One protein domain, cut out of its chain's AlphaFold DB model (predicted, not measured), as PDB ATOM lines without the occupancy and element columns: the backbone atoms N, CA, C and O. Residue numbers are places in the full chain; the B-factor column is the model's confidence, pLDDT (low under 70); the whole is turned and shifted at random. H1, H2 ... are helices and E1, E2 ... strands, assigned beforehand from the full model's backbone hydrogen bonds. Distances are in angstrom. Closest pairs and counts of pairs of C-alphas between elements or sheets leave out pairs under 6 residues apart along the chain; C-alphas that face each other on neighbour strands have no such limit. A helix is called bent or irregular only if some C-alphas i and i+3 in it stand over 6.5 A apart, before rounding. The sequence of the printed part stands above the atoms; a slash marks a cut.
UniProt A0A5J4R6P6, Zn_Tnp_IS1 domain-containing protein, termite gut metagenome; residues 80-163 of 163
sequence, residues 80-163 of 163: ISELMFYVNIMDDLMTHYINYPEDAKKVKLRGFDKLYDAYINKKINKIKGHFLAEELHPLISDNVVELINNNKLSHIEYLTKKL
ATOM      1  N   ILE A  80     202.591 194.465 217.363       66.38
ATOM      2  CA  ILE A  80     202.818 195.906 217.563       66.38
ATOM      3  C   ILE A  80     204.306 196.263 217.531       66.38
ATOM      4  O   ILE A  80     204.696 197.183 216.819       66.38
ATOM      5  N   SER A  81     205.138 195.541 218.282       66.88
ATOM      6  CA  SER A  81     206.586 195.795 218.383       66.88
ATOM      7  C   SER A  81     207.261 195.707 217.015       66.88
ATOM      8  O   SER A  81     208.179 196.461 216.710       66.88
ATOM      9  N   GLU A  82     206.788 194.770 216.199       69.56
ATOM     10  CA  GLU A  82     207.309 194.507 214.870       69.56
ATOM     11  C   GLU A  82     206.852 195.567 213.861       69.56
ATOM     12  O   GLU A  82     207.689 196.125 213.154       69.56
ATOM     13  N   LEU A  83     205.566 195.941 213.848       74.88
ATOM     14  CA  LEU A  83     205.099 197.046 213.006       74.88
ATOM     15  C   LEU A  83     205.806 198.362 213.364       74.88
ATOM     16  O   LEU A  83     206.261 199.075 212.471       74.88
ATOM     17  N   MET A  84     205.948 198.655 214.662       76.75
ATOM     18  CA  MET A  84     206.687 199.826 215.141       76.75
ATOM     19  C   MET A  84     208.145 199.804 214.681       76.75
ATOM     20  O   MET A  84     208.669 200.838 214.284       76.75
ATOM     21  N   PHE A  85     208.800 198.639 214.689       76.00
ATOM     22  CA  PHE A  85     210.167 198.510 214.188       76.00
ATOM     23  C   PHE A  85     210.275 198.945 212.717       76.00
ATOM     24  O   PHE A  85     211.119 199.778 212.399       76.00
ATOM     25  N   TYR A  86     209.402 198.457 211.830       80.38
ATOM     26  CA  TYR A  86     209.455 198.845 210.413       80.38
ATOM     27  C   TYR A  86     209.128 200.310 210.179       80.38
ATOM     28  O   TYR A  86     209.794 200.964 209.380       80.38
ATOM     29  N   VAL A  87     208.103 200.816 210.861       86.81
ATOM     30  CA  VAL A  87     207.696 202.213 210.736       86.81
ATOM     31  C   VAL A  87     208.830 203.141 211.176       86.81
ATOM     32  O   VAL A  87     209.137 204.084 210.456       86.81
ATOM     33  N   ASN A  88     209.520 202.817 212.274       83.62
ATOM     34  CA  ASN A  88     210.670 203.587 212.745       83.62
ATOM     35  C   ASN A  88     211.874 203.487 211.797       83.62
ATOM     36  O   ASN A  88     212.513 204.494 211.532       83.62
ATOM     37  N   ILE A  89     212.169 202.312 211.225       84.06
ATOM     38  CA  ILE A  89     213.248 202.189 210.226       84.06
ATOM     39  C   ILE A  89     212.938 203.010 208.969       84.06
ATOM     40  O   ILE A  89     213.831 203.641 208.408       84.06
ATOM     41  N   MET A  90     211.681 203.017 208.517       86.88
ATOM     42  CA  MET A  90     211.268 203.860 207.395       86.88
ATOM     43  C   MET A  90     211.382 205.343 207.745       86.88
ATOM     44  O   MET A  90     211.804 206.121 206.898       86.88
ATOM     45  N   ASP A  91     211.061 205.733 208.977       87.31
ATOM     46  CA  ASP A  91     211.248 207.104 209.449       87.31
ATOM     47  C   ASP A  91     212.728 207.514 209.481       87.31
ATOM     48  O   ASP A  91     213.111 208.548 208.932       87.31
ATOM     49  N   ASP A  92     213.592 206.658 210.022       87.00
ATOM     50  CA  ASP A  92     215.041 206.867 210.044       87.00
ATOM     51  C   ASP A  92     215.625 206.984 208.626       87.00
ATOM     52  O   ASP A  92     216.512 207.804 208.376       87.00
ATOM     53  N   LEU A  93     215.121 206.188 207.676       86.25
ATOM     54  CA  LEU A  93     215.461 206.337 206.262       86.25
ATOM     55  C   LEU A  93     214.983 207.694 205.743       86.25
ATOM     56  O   LEU A  93     215.764 208.440 205.166       86.25
ATOM     57  N   MET A  94     213.724 208.057 205.976       84.06
ATOM     58  CA  MET A  94     213.144 209.294 205.450       84.06
ATOM     59  C   MET A  94     213.781 210.570 205.999       84.06
ATOM     60  O   MET A  94     213.910 211.562 205.280       84.06
ATOM     61  N   THR A  95     214.211 210.543 207.253       83.81
ATOM     62  CA  THR A  95     214.951 211.631 207.900       83.81
ATOM     63  C   THR A  95     216.427 211.666 207.497       83.81
ATOM     64  O   THR A  95     217.145 212.578 207.902       83.81
ATOM     65  N   HIS A  96     216.883 210.709 206.675       84.19
ATOM     66  CA  HIS A  96     218.288 210.489 206.321       84.19
ATOM     67  C   HIS A  96     219.200 210.236 207.532       84.19
ATOM     68  O   HIS A  96     220.424 210.376 207.433       84.19
ATOM     69  N   TYR A  97     218.624 209.829 208.668       85.50
ATOM     70  CA  TYR A  97     219.383 209.312 209.804       85.50
ATOM     71  C   TYR A  97     220.101 208.013 209.412       85.50
ATOM     72  O   TYR A  97     221.278 207.819 209.724       85.50
ATOM     73  N   ILE A  98     219.412 207.166 208.644       85.06
ATOM     74  CA  ILE A  98     219.983 206.025 207.928       85.06
ATOM     75  C   ILE A  98     219.958 206.348 206.432       85.06
ATOM     76  O   ILE A  98     218.965 206.843 205.906       85.06
ATOM     77  N   ASN A  99     221.052 206.053 205.727       87.94
ATOM     78  CA  ASN A  99     221.151 206.276 204.286       87.94
ATOM     79  C   ASN A  99     221.307 204.957 203.537       87.94
ATOM     80  O   ASN A  99     222.008 204.051 203.997       87.94
ATOM     81  N   TYR A 100     220.678 204.858 202.366       87.88
ATOM     82  CA  TYR A 100     221.000 203.777 201.439       87.88
ATOM     83  C   TYR A 100     222.446 203.926 200.942       87.88
ATOM     84  O   TYR A 100     222.896 205.053 200.719       87.88
ATOM     85  N   PRO A 101     223.169 202.816 200.720       88.56
ATOM     86  CA  PRO A 101     224.461 202.876 200.055       88.56
ATOM     87  C   PRO A 101     224.290 203.301 198.586       88.56
ATOM     88  O   PRO A 101     223.238 203.092 197.976       88.56
ATOM     89  N   GLU A 102     225.334 203.895 198.007       84.12
ATOM     90  CA  GLU A 102     225.341 204.421 196.628       84.12
ATOM     91  C   GLU A 102     224.938 203.370 195.578       84.12
ATOM     92  O   GLU A 102     224.281 203.664 194.580       84.12
ATOM     93  N   ASP A 103     225.305 202.111 195.807       88.75
ATOM     94  CA  ASP A 103     225.037 201.002 194.900       88.75
ATOM     95  C   ASP A 103     223.626 200.415 195.038       88.75
ATOM     96  O   ASP A 103     223.226 199.612 194.189       88.75
ATOM     97  N   ALA A 104     222.833 200.855 196.023       87.31
ATOM     98  CA  ALA A 104     221.472 200.371 196.246       87.31
ATOM     99  C   ALA A 104     220.577 200.539 195.011       87.31
ATOM    100  O   ALA A 104     219.735 199.685 194.752       87.31
ATOM    101  N   LYS A 105     220.803 201.565 194.175       85.31
ATOM    102  CA  LYS A 105     220.062 201.774 192.915       85.31
ATOM    103  C   LYS A 105     220.120 200.568 191.961       85.31
ATOM    104  O   LYS A 105     219.259 200.416 191.100       85.31
ATOM    105  N   LYS A 106     221.129 199.702 192.094       88.06
ATOM    106  CA  LYS A 106     221.299 198.499 191.264       88.06
ATOM    107  C   LYS A 106     220.371 197.349 191.678       88.06
ATOM    108  O   LYS A 106     220.251 196.375 190.933       88.06
ATOM    109  N   VAL A 107     219.734 197.437 192.847       89.31
ATOM    110  CA  VAL A 107     218.853 196.395 193.387       89.31
ATOM    111  C   VAL A 107     217.607 196.250 192.514       89.31
ATOM    112  O   VAL A 107     216.828 197.182 192.334       89.31
ATOM    113  N   LYS A 108     217.385 195.036 191.996       87.69
ATOM    114  CA  LYS A 108     216.234 194.694 191.146       87.69
ATOM    115  C   LYS A 108     215.105 194.063 191.954       87.69
ATOM    116  O   LYS A 108     214.678 192.945 191.680       87.69
ATOM    117  N   LEU A 109     214.639 194.773 192.976       88.56
ATOM    118  CA  LEU A 109     213.448 194.382 193.728       88.56
ATOM    119  C   LEU A 109     212.217 195.090 193.160       88.56
ATOM    120  O   LEU A 109     212.277 196.248 192.746       88.56
ATOM    121  N   ARG A 110     211.088 194.380 193.125       88.75
ATOM    122  CA  ARG A 110     209.836 194.893 192.559       88.75
ATOM    123  C   ARG A 110     209.429 196.196 193.255       88.75
ATOM    124  O   ARG A 110     209.158 196.193 194.451       88.75
ATOM    125  N   GLY A 111     209.341 197.283 192.487       87.25
ATOM    126  CA  GLY A 111     208.923 198.603 192.972       87.25
ATOM    127  C   GLY A 111     209.970 199.348 193.806       87.25
ATOM    128  O   GLY A 111     209.677 200.440 194.294       87.25
ATOM    129  N   PHE A 112     211.171 198.785 193.974       89.94
ATOM    130  CA  PHE A 112     212.251 199.430 194.717       89.94
ATOM    131  C   PHE A 112     212.816 200.647 193.979       89.94
ATOM    132  O   PHE A 112     213.139 201.634 194.620       89.94
ATOM    133  N   ASP A 113     212.866 200.610 192.648       89.38
ATOM    134  CA  ASP A 113     213.225 201.741 191.786       89.38
ATOM    135  C   ASP A 113     212.410 202.996 192.129       89.38
ATOM    136  O   ASP A 113     212.964 204.051 192.434       89.38
ATOM    137  N   LYS A 114     211.083 202.847 192.203       91.12
ATOM    138  CA  LYS A 114     210.166 203.940 192.546       91.12
ATOM    139  C   LYS A 114     210.359 204.427 193.977       91.12
ATOM    140  O   LYS A 114     210.300 205.630 194.223       91.12
ATOM    141  N   LEU A 115     210.562 203.501 194.917       89.62
ATOM    142  CA  LEU A 115     210.813 203.833 196.320       89.62
ATOM    143  C   LEU A 115     212.124 204.611 196.473       89.62
ATOM    144  O   LEU A 115     212.141 205.652 197.125       89.62
ATOM    145  N   TYR A 116     213.200 204.125 195.855       90.69
ATOM    146  CA  TYR A 116     214.524 204.730 195.900       90.69
ATOM    147  C   TYR A 116     214.516 206.130 195.278       90.69
ATOM    148  O   TYR A 116     215.019 207.074 195.885       90.69
ATOM    149  N   ASP A 117     213.866 206.301 194.124       90.56
ATOM    150  CA  ASP A 117     213.702 207.614 193.499       90.56
ATOM    151  C   ASP A 117     212.876 208.566 194.380       90.56
ATOM    152  O   ASP A 117     213.209 209.747 194.499       90.56
ATOM    153  N   ALA A 118     211.809 208.087 195.025       90.94
ATOM    154  CA  ALA A 118     211.012 208.907 195.938       90.94
ATOM    155  C   ALA A 118     211.798 209.314 197.198       90.94
ATOM    156  O   ALA A 118     211.662 210.450 197.653       90.94
ATOM    157  N   TYR A 119     212.640 208.418 197.716       90.31
ATOM    158  CA  TYR A 119     213.551 208.665 198.832       90.31
ATOM    159  C   TYR A 119     214.605 209.727 198.485       90.31
ATOM    160  O   TYR A 119     214.655 210.763 199.144       90.31
ATOM    161  N   ILE A 120     215.382 209.530 197.412       90.62
ATOM    162  CA  ILE A 120     216.452 210.463 197.006       90.62
ATOM    163  C   ILE A 120     215.895 211.863 196.734       90.62
ATOM    164  O   ILE A 120     216.497 212.865 197.112       90.62
ATOM    165  N   ASN A 121     214.714 211.938 196.116       91.19
ATOM    166  CA  ASN A 121     214.063 213.207 195.804       91.19
ATOM    167  C   ASN A 121     213.219 213.774 196.962       91.19
ATOM    168  O   ASN A 121     212.502 214.751 196.748       91.19
ATOM    169  N   LYS A 122     213.260 213.169 198.159       89.06
ATOM    170  CA  LYS A 122     212.521 213.601 199.362       89.06
ATOM    171  C   LYS A 122     211.017 213.803 199.128       89.06
ATOM    172  O   LYS A 122     210.411 214.747 199.626       89.06
ATOM    173  N   LYS A 123     210.404 212.915 198.340       90.25
ATOM    174  CA  LYS A 123     208.983 212.992 197.946       90.25
ATOM    175  C   LYS A 123     208.034 212.272 198.904       90.25
ATOM    176  O   LYS A 123     206.822 212.426 198.778       90.25
ATOM    177  N   ILE A 124     208.551 211.471 199.831       88.56
ATOM    178  CA  ILE A 124     207.733 210.753 200.812       88.56
ATOM    179  C   ILE A 124     207.534 211.676 202.017       88.56
ATOM    180  O   ILE A 124     208.491 212.092 202.661       88.56
ATOM    181  N   ASN A 125     206.281 212.012 202.299       85.88
ATOM    182  CA  ASN A 125     205.894 212.959 203.346       85.88
ATOM    183  C   ASN A 125     205.071 212.316 204.472       85.88
ATOM    184  O   ASN A 125     204.777 212.976 205.466       85.88
ATOM    185  N   LYS A 126     204.675 211.049 204.311       89.12
ATOM    186  CA  LYS A 126     203.857 210.321 205.276       89.12
ATOM    187  C   LYS A 126     204.161 208.827 205.233       89.12
ATOM    188  O   LYS A 126     204.292 208.253 204.153       89.12
ATOM    189  N   ILE A 127     204.213 208.200 206.403       88.69
ATOM    190  CA  ILE A 127     204.393 206.759 206.582       88.69
ATOM    191  C   ILE A 127     203.123 206.206 207.223       88.69
ATOM    192  O   ILE A 127     202.678 206.693 208.261       88.69
ATOM    193  N   LYS A 128     202.529 205.186 206.595       89.00
ATOM    194  CA  LYS A 128     201.340 204.505 207.115       89.00
ATOM    195  C   LYS A 128     201.674 203.069 207.501       89.00
ATOM    196  O   LYS A 128     201.987 202.254 206.634       89.00
ATOM    197  N   GLY A 129     201.604 202.763 208.792       87.19
ATOM    198  CA  GLY A 129     201.746 201.409 209.318       87.19
ATOM    199  C   GLY A 129     200.390 200.716 209.370       87.19
ATOM    200  O   GLY A 129     199.521 201.136 210.125       87.19
ATOM    201  N   HIS A 130     200.197 199.653 208.592       84.19
ATOM    202  CA  HIS A 130     198.937 198.908 208.585       84.19
ATOM    203  C   HIS A 130     199.051 197.609 209.388       84.19
ATOM    204  O   HIS A 130     199.852 196.737 209.053       84.19
ATOM    205  N   PHE A 131     198.196 197.446 210.398       76.44
ATOM    206  CA  PHE A 131     197.925 196.148 211.004       76.44
ATOM    207  C   PHE A 131     197.020 195.346 210.066       76.44
ATOM    208  O   PHE A 131     195.845 195.678 209.909       76.44
ATOM    209  N   LEU A 132     197.587 194.322 209.426       74.06
ATOM    210  CA  LEU A 132     196.894 193.436 208.491       74.06
ATOM    211  C   LEU A 132     196.638 192.083 209.162       74.06
ATOM    212  O   LEU A 132     197.528 191.233 209.201       74.06
ATOM    213  N   ALA A 133     195.440 191.906 209.712       67.94
ATOM    214  CA  ALA A 133     194.986 190.652 210.307       67.94
ATOM    215  C   ALA A 133     193.457 190.542 210.205       67.94
ATOM    216  O   ALA A 133     192.767 191.560 210.275       67.94
ATOM    217  N   GLU A 134     192.945 189.318 210.056       66.31
ATOM    218  CA  GLU A 134     191.503 189.026 210.123       66.31
ATOM    219  C   GLU A 134     190.958 189.384 211.514       66.31
ATOM    220  O   GLU A 134     189.975 190.115 211.647       66.31
ATOM    221  N   GLU A 135     191.686 188.973 212.556       65.44
ATOM    222  CA  GLU A 135     191.422 189.331 213.945       65.44
ATOM    223  C   GLU A 135     192.708 189.792 214.635       65.44
ATOM    224  O   GLU A 135     193.750 189.131 214.591       65.44
ATOM    225  N   LEU A 136     192.639 190.953 215.288       65.94
ATOM    226  CA  LEU A 136     193.694 191.423 216.178       65.94
ATOM    227  C   LEU A 136     193.459 190.869 217.579       65.94
ATOM    228  O   LEU A 136     192.322 190.667 218.002       65.94
ATOM    229  N   HIS A 137     194.548 190.656 218.319       68.12
ATOM    230  CA  HIS A 137     194.455 190.249 219.717       68.12
ATOM    231  C   HIS A 137     193.546 191.232 220.486       68.12
ATOM    232  O   HIS A 137     193.724 192.435 220.310       68.12
ATOM    233  N   PRO A 138     192.645 190.786 221.382       67.12
ATOM    234  CA  PRO A 138     191.674 191.664 222.056       67.12
ATOM    235  C   PRO A 138     192.283 192.847 222.826       67.12
ATOM    236  O   PRO A 138     191.630 193.861 223.052       67.12
ATOM    237  N   LEU A 139     193.552 192.721 223.229       65.62
ATOM    238  CA  LEU A 139     194.320 193.794 223.877       65.62
ATOM    239  C   LEU A 139     194.856 194.861 222.905       65.62
ATOM    240  O   LEU A 139     195.364 195.878 223.358       65.62
ATOM    241  N   ILE A 140     194.769 194.641 221.594       67.06
ATOM    242  CA  ILE A 140     195.074 195.610 220.534       67.06
ATOM    243  C   ILE A 140     193.736 196.177 220.054       67.06
ATOM    244  O   ILE A 140     193.275 195.903 218.949       67.06
ATOM    245  N   SER A 141     193.074 196.908 220.947       71.56
ATOM    246  CA  SER A 141     191.821 197.594 220.643       71.56
ATOM    247  C   SER A 141     192.076 198.914 219.914       71.56
ATOM    248  O   SER A 141     193.203 199.419 219.891       71.56
ATOM    249  N   ASP A 142     191.017 199.512 219.372       77.00
ATOM    250  CA  ASP A 142     191.093 200.817 218.707       77.00
ATOM    251  C   ASP A 142     191.690 201.900 219.623       77.00
ATOM    252  O   ASP A 142     192.491 202.713 219.171       77.00
ATOM    253  N   ASN A 143     191.435 201.826 220.935       73.94
ATOM    254  CA  ASN A 143     192.028 202.725 221.932       73.94
ATOM    255  C   ASN A 143     193.564 202.649 221.961       73.94
ATOM    256  O   ASN A 143     194.237 203.648 222.209       73.94
ATOM    257  N   VAL A 144     194.141 201.463 221.741       73.25
ATOM    258  CA  VAL A 144     195.600 201.292 221.694       73.25
ATOM    259  C   VAL A 144     196.160 201.905 220.416       73.25
ATOM    260  O   VAL A 144     197.203 202.552 220.455       73.25
ATOM    261  N   VAL A 145     195.460 201.748 219.294       76.31
ATOM    262  CA  VAL A 145     195.848 202.347 218.008       76.31
ATOM    263  C   VAL A 145     195.788 203.873 218.091       76.31
ATOM    264  O   VAL A 145     196.736 204.549 217.699       76.31
ATOM    265  N   GLU A 146     194.722 204.413 218.679       80.69
ATOM    266  CA  GLU A 146     194.562 205.842 218.942       80.69
ATOM    267  C   GLU A 146     195.672 206.374 219.859       80.69
ATOM    268  O   GLU A 146     196.313 207.378 219.545       80.69
ATOM    269  N   LEU A 147     195.981 205.663 220.949       79.00
ATOM    270  CA  LEU A 147     197.072 206.021 221.857       79.00
ATOM    271  C   LEU A 147     198.425 206.098 221.137       79.00
ATOM    272  O   LEU A 147     199.205 207.017 221.391       79.00
ATOM    273  N   ILE A 148     198.715 205.140 220.252       75.88
ATOM    274  CA  ILE A 148     199.964 205.117 219.484       75.88
ATOM    275  C   ILE A 148     200.015 206.304 218.511       75.88
ATOM    276  O   ILE A 148     201.049 206.965 218.421       75.88
ATOM    277  N   ASN A 149     198.906 206.619 217.836       80.44
ATOM    278  CA  ASN A 149     198.813 207.757 216.915       80.44
ATOM    279  C   ASN A 149     198.905 209.119 217.610       80.44
ATOM    280  O   ASN A 149     199.437 210.068 217.040       80.44
ATOM    281  N   ASN A 150     198.457 209.219 218.861       78.38
ATOM    282  CA  ASN A 150     198.578 210.444 219.651       78.38
ATOM    283  C   ASN A 150     200.038 210.771 220.034       78.38
ATOM    284  O   ASN A 150     200.334 211.869 220.514       78.38
ATOM    285  N   ASN A 151     200.980 209.849 219.807       62.38
ATOM    286  CA  ASN A 151     202.387 210.019 220.148       62.38
ATOM    287  C   ASN A 151     203.175 210.743 219.026       62.38
ATOM    288  O   ASN A 151     203.911 210.141 218.254       62.38
ATOM    289  N   LYS A 152     203.005 212.071 218.973       55.16
ATOM    290  CA  LYS A 152     203.882 213.164 218.470       55.16
ATOM    291  C   LYS A 152     204.598 213.135 217.099       55.16
ATOM    292  O   LYS A 152     205.039 214.215 216.705       55.16
ATOM    293  N   LEU A 153     204.734 212.039 216.352       65.56
ATOM    294  CA  LEU A 153     205.349 212.097 215.010       65.56
ATOM    295  C   LEU A 153     204.275 212.385 213.953       65.56
ATOM    296  O   LEU A 153     203.545 211.494 213.535       65.56
ATOM    297  N   SER A 154     204.164 213.651 213.538       69.06
ATOM    298  CA  SER A 154     203.070 214.162 212.688       69.06
ATOM    299  C   SER A 154     202.963 213.507 211.306       69.06
ATOM    300  O   SER A 154     201.918 213.585 210.659       69.06
ATOM    301  N   HIS A 155     204.027 212.856 210.842       81.00
ATOM    302  CA  HIS A 155     204.111 212.186 209.546       81.00
ATOM    303  C   HIS A 155     203.949 210.662 209.628       81.00
ATOM    304  O   HIS A 155     203.992 210.004 208.587       81.00
ATOM    305  N   ILE A 156     203.728 210.092 210.816       86.12
ATOM    306  CA  ILE A 156     203.497 208.655 211.010       86.12
ATOM    307  C   ILE A 156     202.049 208.415 211.435       86.12
ATOM    308  O   ILE A 156     201.523 209.086 212.314       86.12
ATOM    309  N   GLU A 157     201.400 207.433 210.812       87.00
ATOM    310  CA  GLU A 157     200.024 207.046 211.123       87.00
ATOM    311  C   GLU A 157     199.890 205.518 211.138       87.00
ATOM    312  O   GLU A 157     200.248 204.838 210.176       87.00
ATOM    313  N   TYR A 158     199.352 204.971 212.221       84.50
ATOM    314  CA  TYR A 158     199.045 203.555 212.388       84.50
ATOM    315  C   TYR A 158     197.558 203.312 212.139       84.50
ATOM    316  O   TYR A 158     196.699 204.008 212.673       84.50
ATOM    317  N   LEU A 159     197.248 202.305 211.327       83.62
ATOM    318  CA  LEU A 159     195.896 201.993 210.878       83.62
ATOM    319  C   LEU A 159     195.624 200.502 211.056       83.62
ATOM    320  O   LEU A 159     196.477 199.666 210.758       83.62
ATOM    321  N   THR A 160     194.415 200.154 211.477       79.31
ATOM    322  CA  THR A 160     193.923 198.776 211.432       79.31
ATOM    323  C   THR A 160     193.200 198.555 210.110       79.31
ATOM    324  O   THR A 160     192.401 199.381 209.670       79.31
ATOM    325  N   LYS A 161     193.512 197.459 209.417       72.19
ATOM    326  CA  LYS A 161     192.788 197.061 208.212       72.19
ATOM    327  C   LYS A 161     192.481 195.575 208.305       72.19
ATOM    328  O   LYS A 161     193.383 194.747 208.190       72.19
ATOM    329  N   LYS A 162     191.200 195.272 208.513       64.38
ATOM    330  CA  LYS A 162     190.681 193.908 208.409       64.38
ATOM    331  C   LYS A 162     190.806 193.466 206.951       64.38
ATOM    332  O   LYS A 162     190.459 194.242 206.052       64.38
ATOM    333  N   LEU A 163     191.411 192.300 206.744       58.62
ATOM    334  CA  LEU A 163     191.506 191.648 205.439       58.62
ATOM    335  C   LEU A 163     190.220 190.880 205.135       58.62
ATOM    336  O   LEU A 163     189.579 190.430 206.108       58.62
TER     337      LEU A 163
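What this domain is: This is residues 80 to 163 of the 163 residues of the protein "Zn_Tnp_IS1 domain-containing protein" of termite gut metagenome (UniProt A0A5J4R6P6). A two-stranded parallel sheet, E1 and E2, has H1 packed mainly on E1 and H4 packed on E2, while H2 and H3 form a small head at the other end of an elongated, loosely joined outline. The printed part has 84 residues, with named elements in the order H1, H2, H3, E1, H4, E2; the class is mixed, helices and strands. It is loose, with a radius of gyration of the C-alphas of 15.0 A and spans of 44 by 27 by 19 A.

How they stand to each other: H1, residues 80 to 94, and H3, residues 112 to 120, are close but not clearly touching, the C-alphas of Met 94 and Tyr 119 being closest at 6.7 A; they run the same way at a steep tilt of 59 degrees. H2, residues 102 to 106, is close but not clearly touching to H3, with the C-alphas of Lys 105 and Asp 113 closest at 6.9 A. The closest C-alphas of H1 and E1, residues 127 to 132, are those of Val 87 and Gly 129, 6.2 A apart. E1 and E2, residues 156 to 161, are parallel neighbours at 23 degrees; N 129 and O 157, 2.8 A, are within hydrogen-bond range. H4, residues 142 to 149, comes closest to E2 at the C-alphas of Asn 149 and Glu 157, 6.0 A, and is apart from H1. E1, H4 and E2 form a strand-helix-strand unit, two parallel strands joined through a helix, with a right-handed crossover. Every O i to N i+4 pair is within hydrogen-bond range in H1, H3 and H4; H2 has 0 of 1, and 1 of 2 for O i to N i+3.

Where its parts are: H1 begins at C-alpha 80 (202.818, 195.906, 217.563) and is 20.8 A long. H2 measures 9.0 A and is only just irregular, with C-alphas 102 and 105 7.0 A apart; H3 measures 12.0 A. E1 is 15.4 A long, H4 10.5 A, and E2 16.0 A, ending at C-alpha 161 (192.788, 197.061, 208.212).

The domain as a whole: The farthest C-alphas, of Glu 102 and Pro 138, are 44.1 A apart. The printed part has no cut; the link H2 to H3 is tight and the other links are short. Mean pLDDT of the printed part is 80.6, under 70 at residues 80 to 82, 133 to 140, 151 to 154 and 162 to 163.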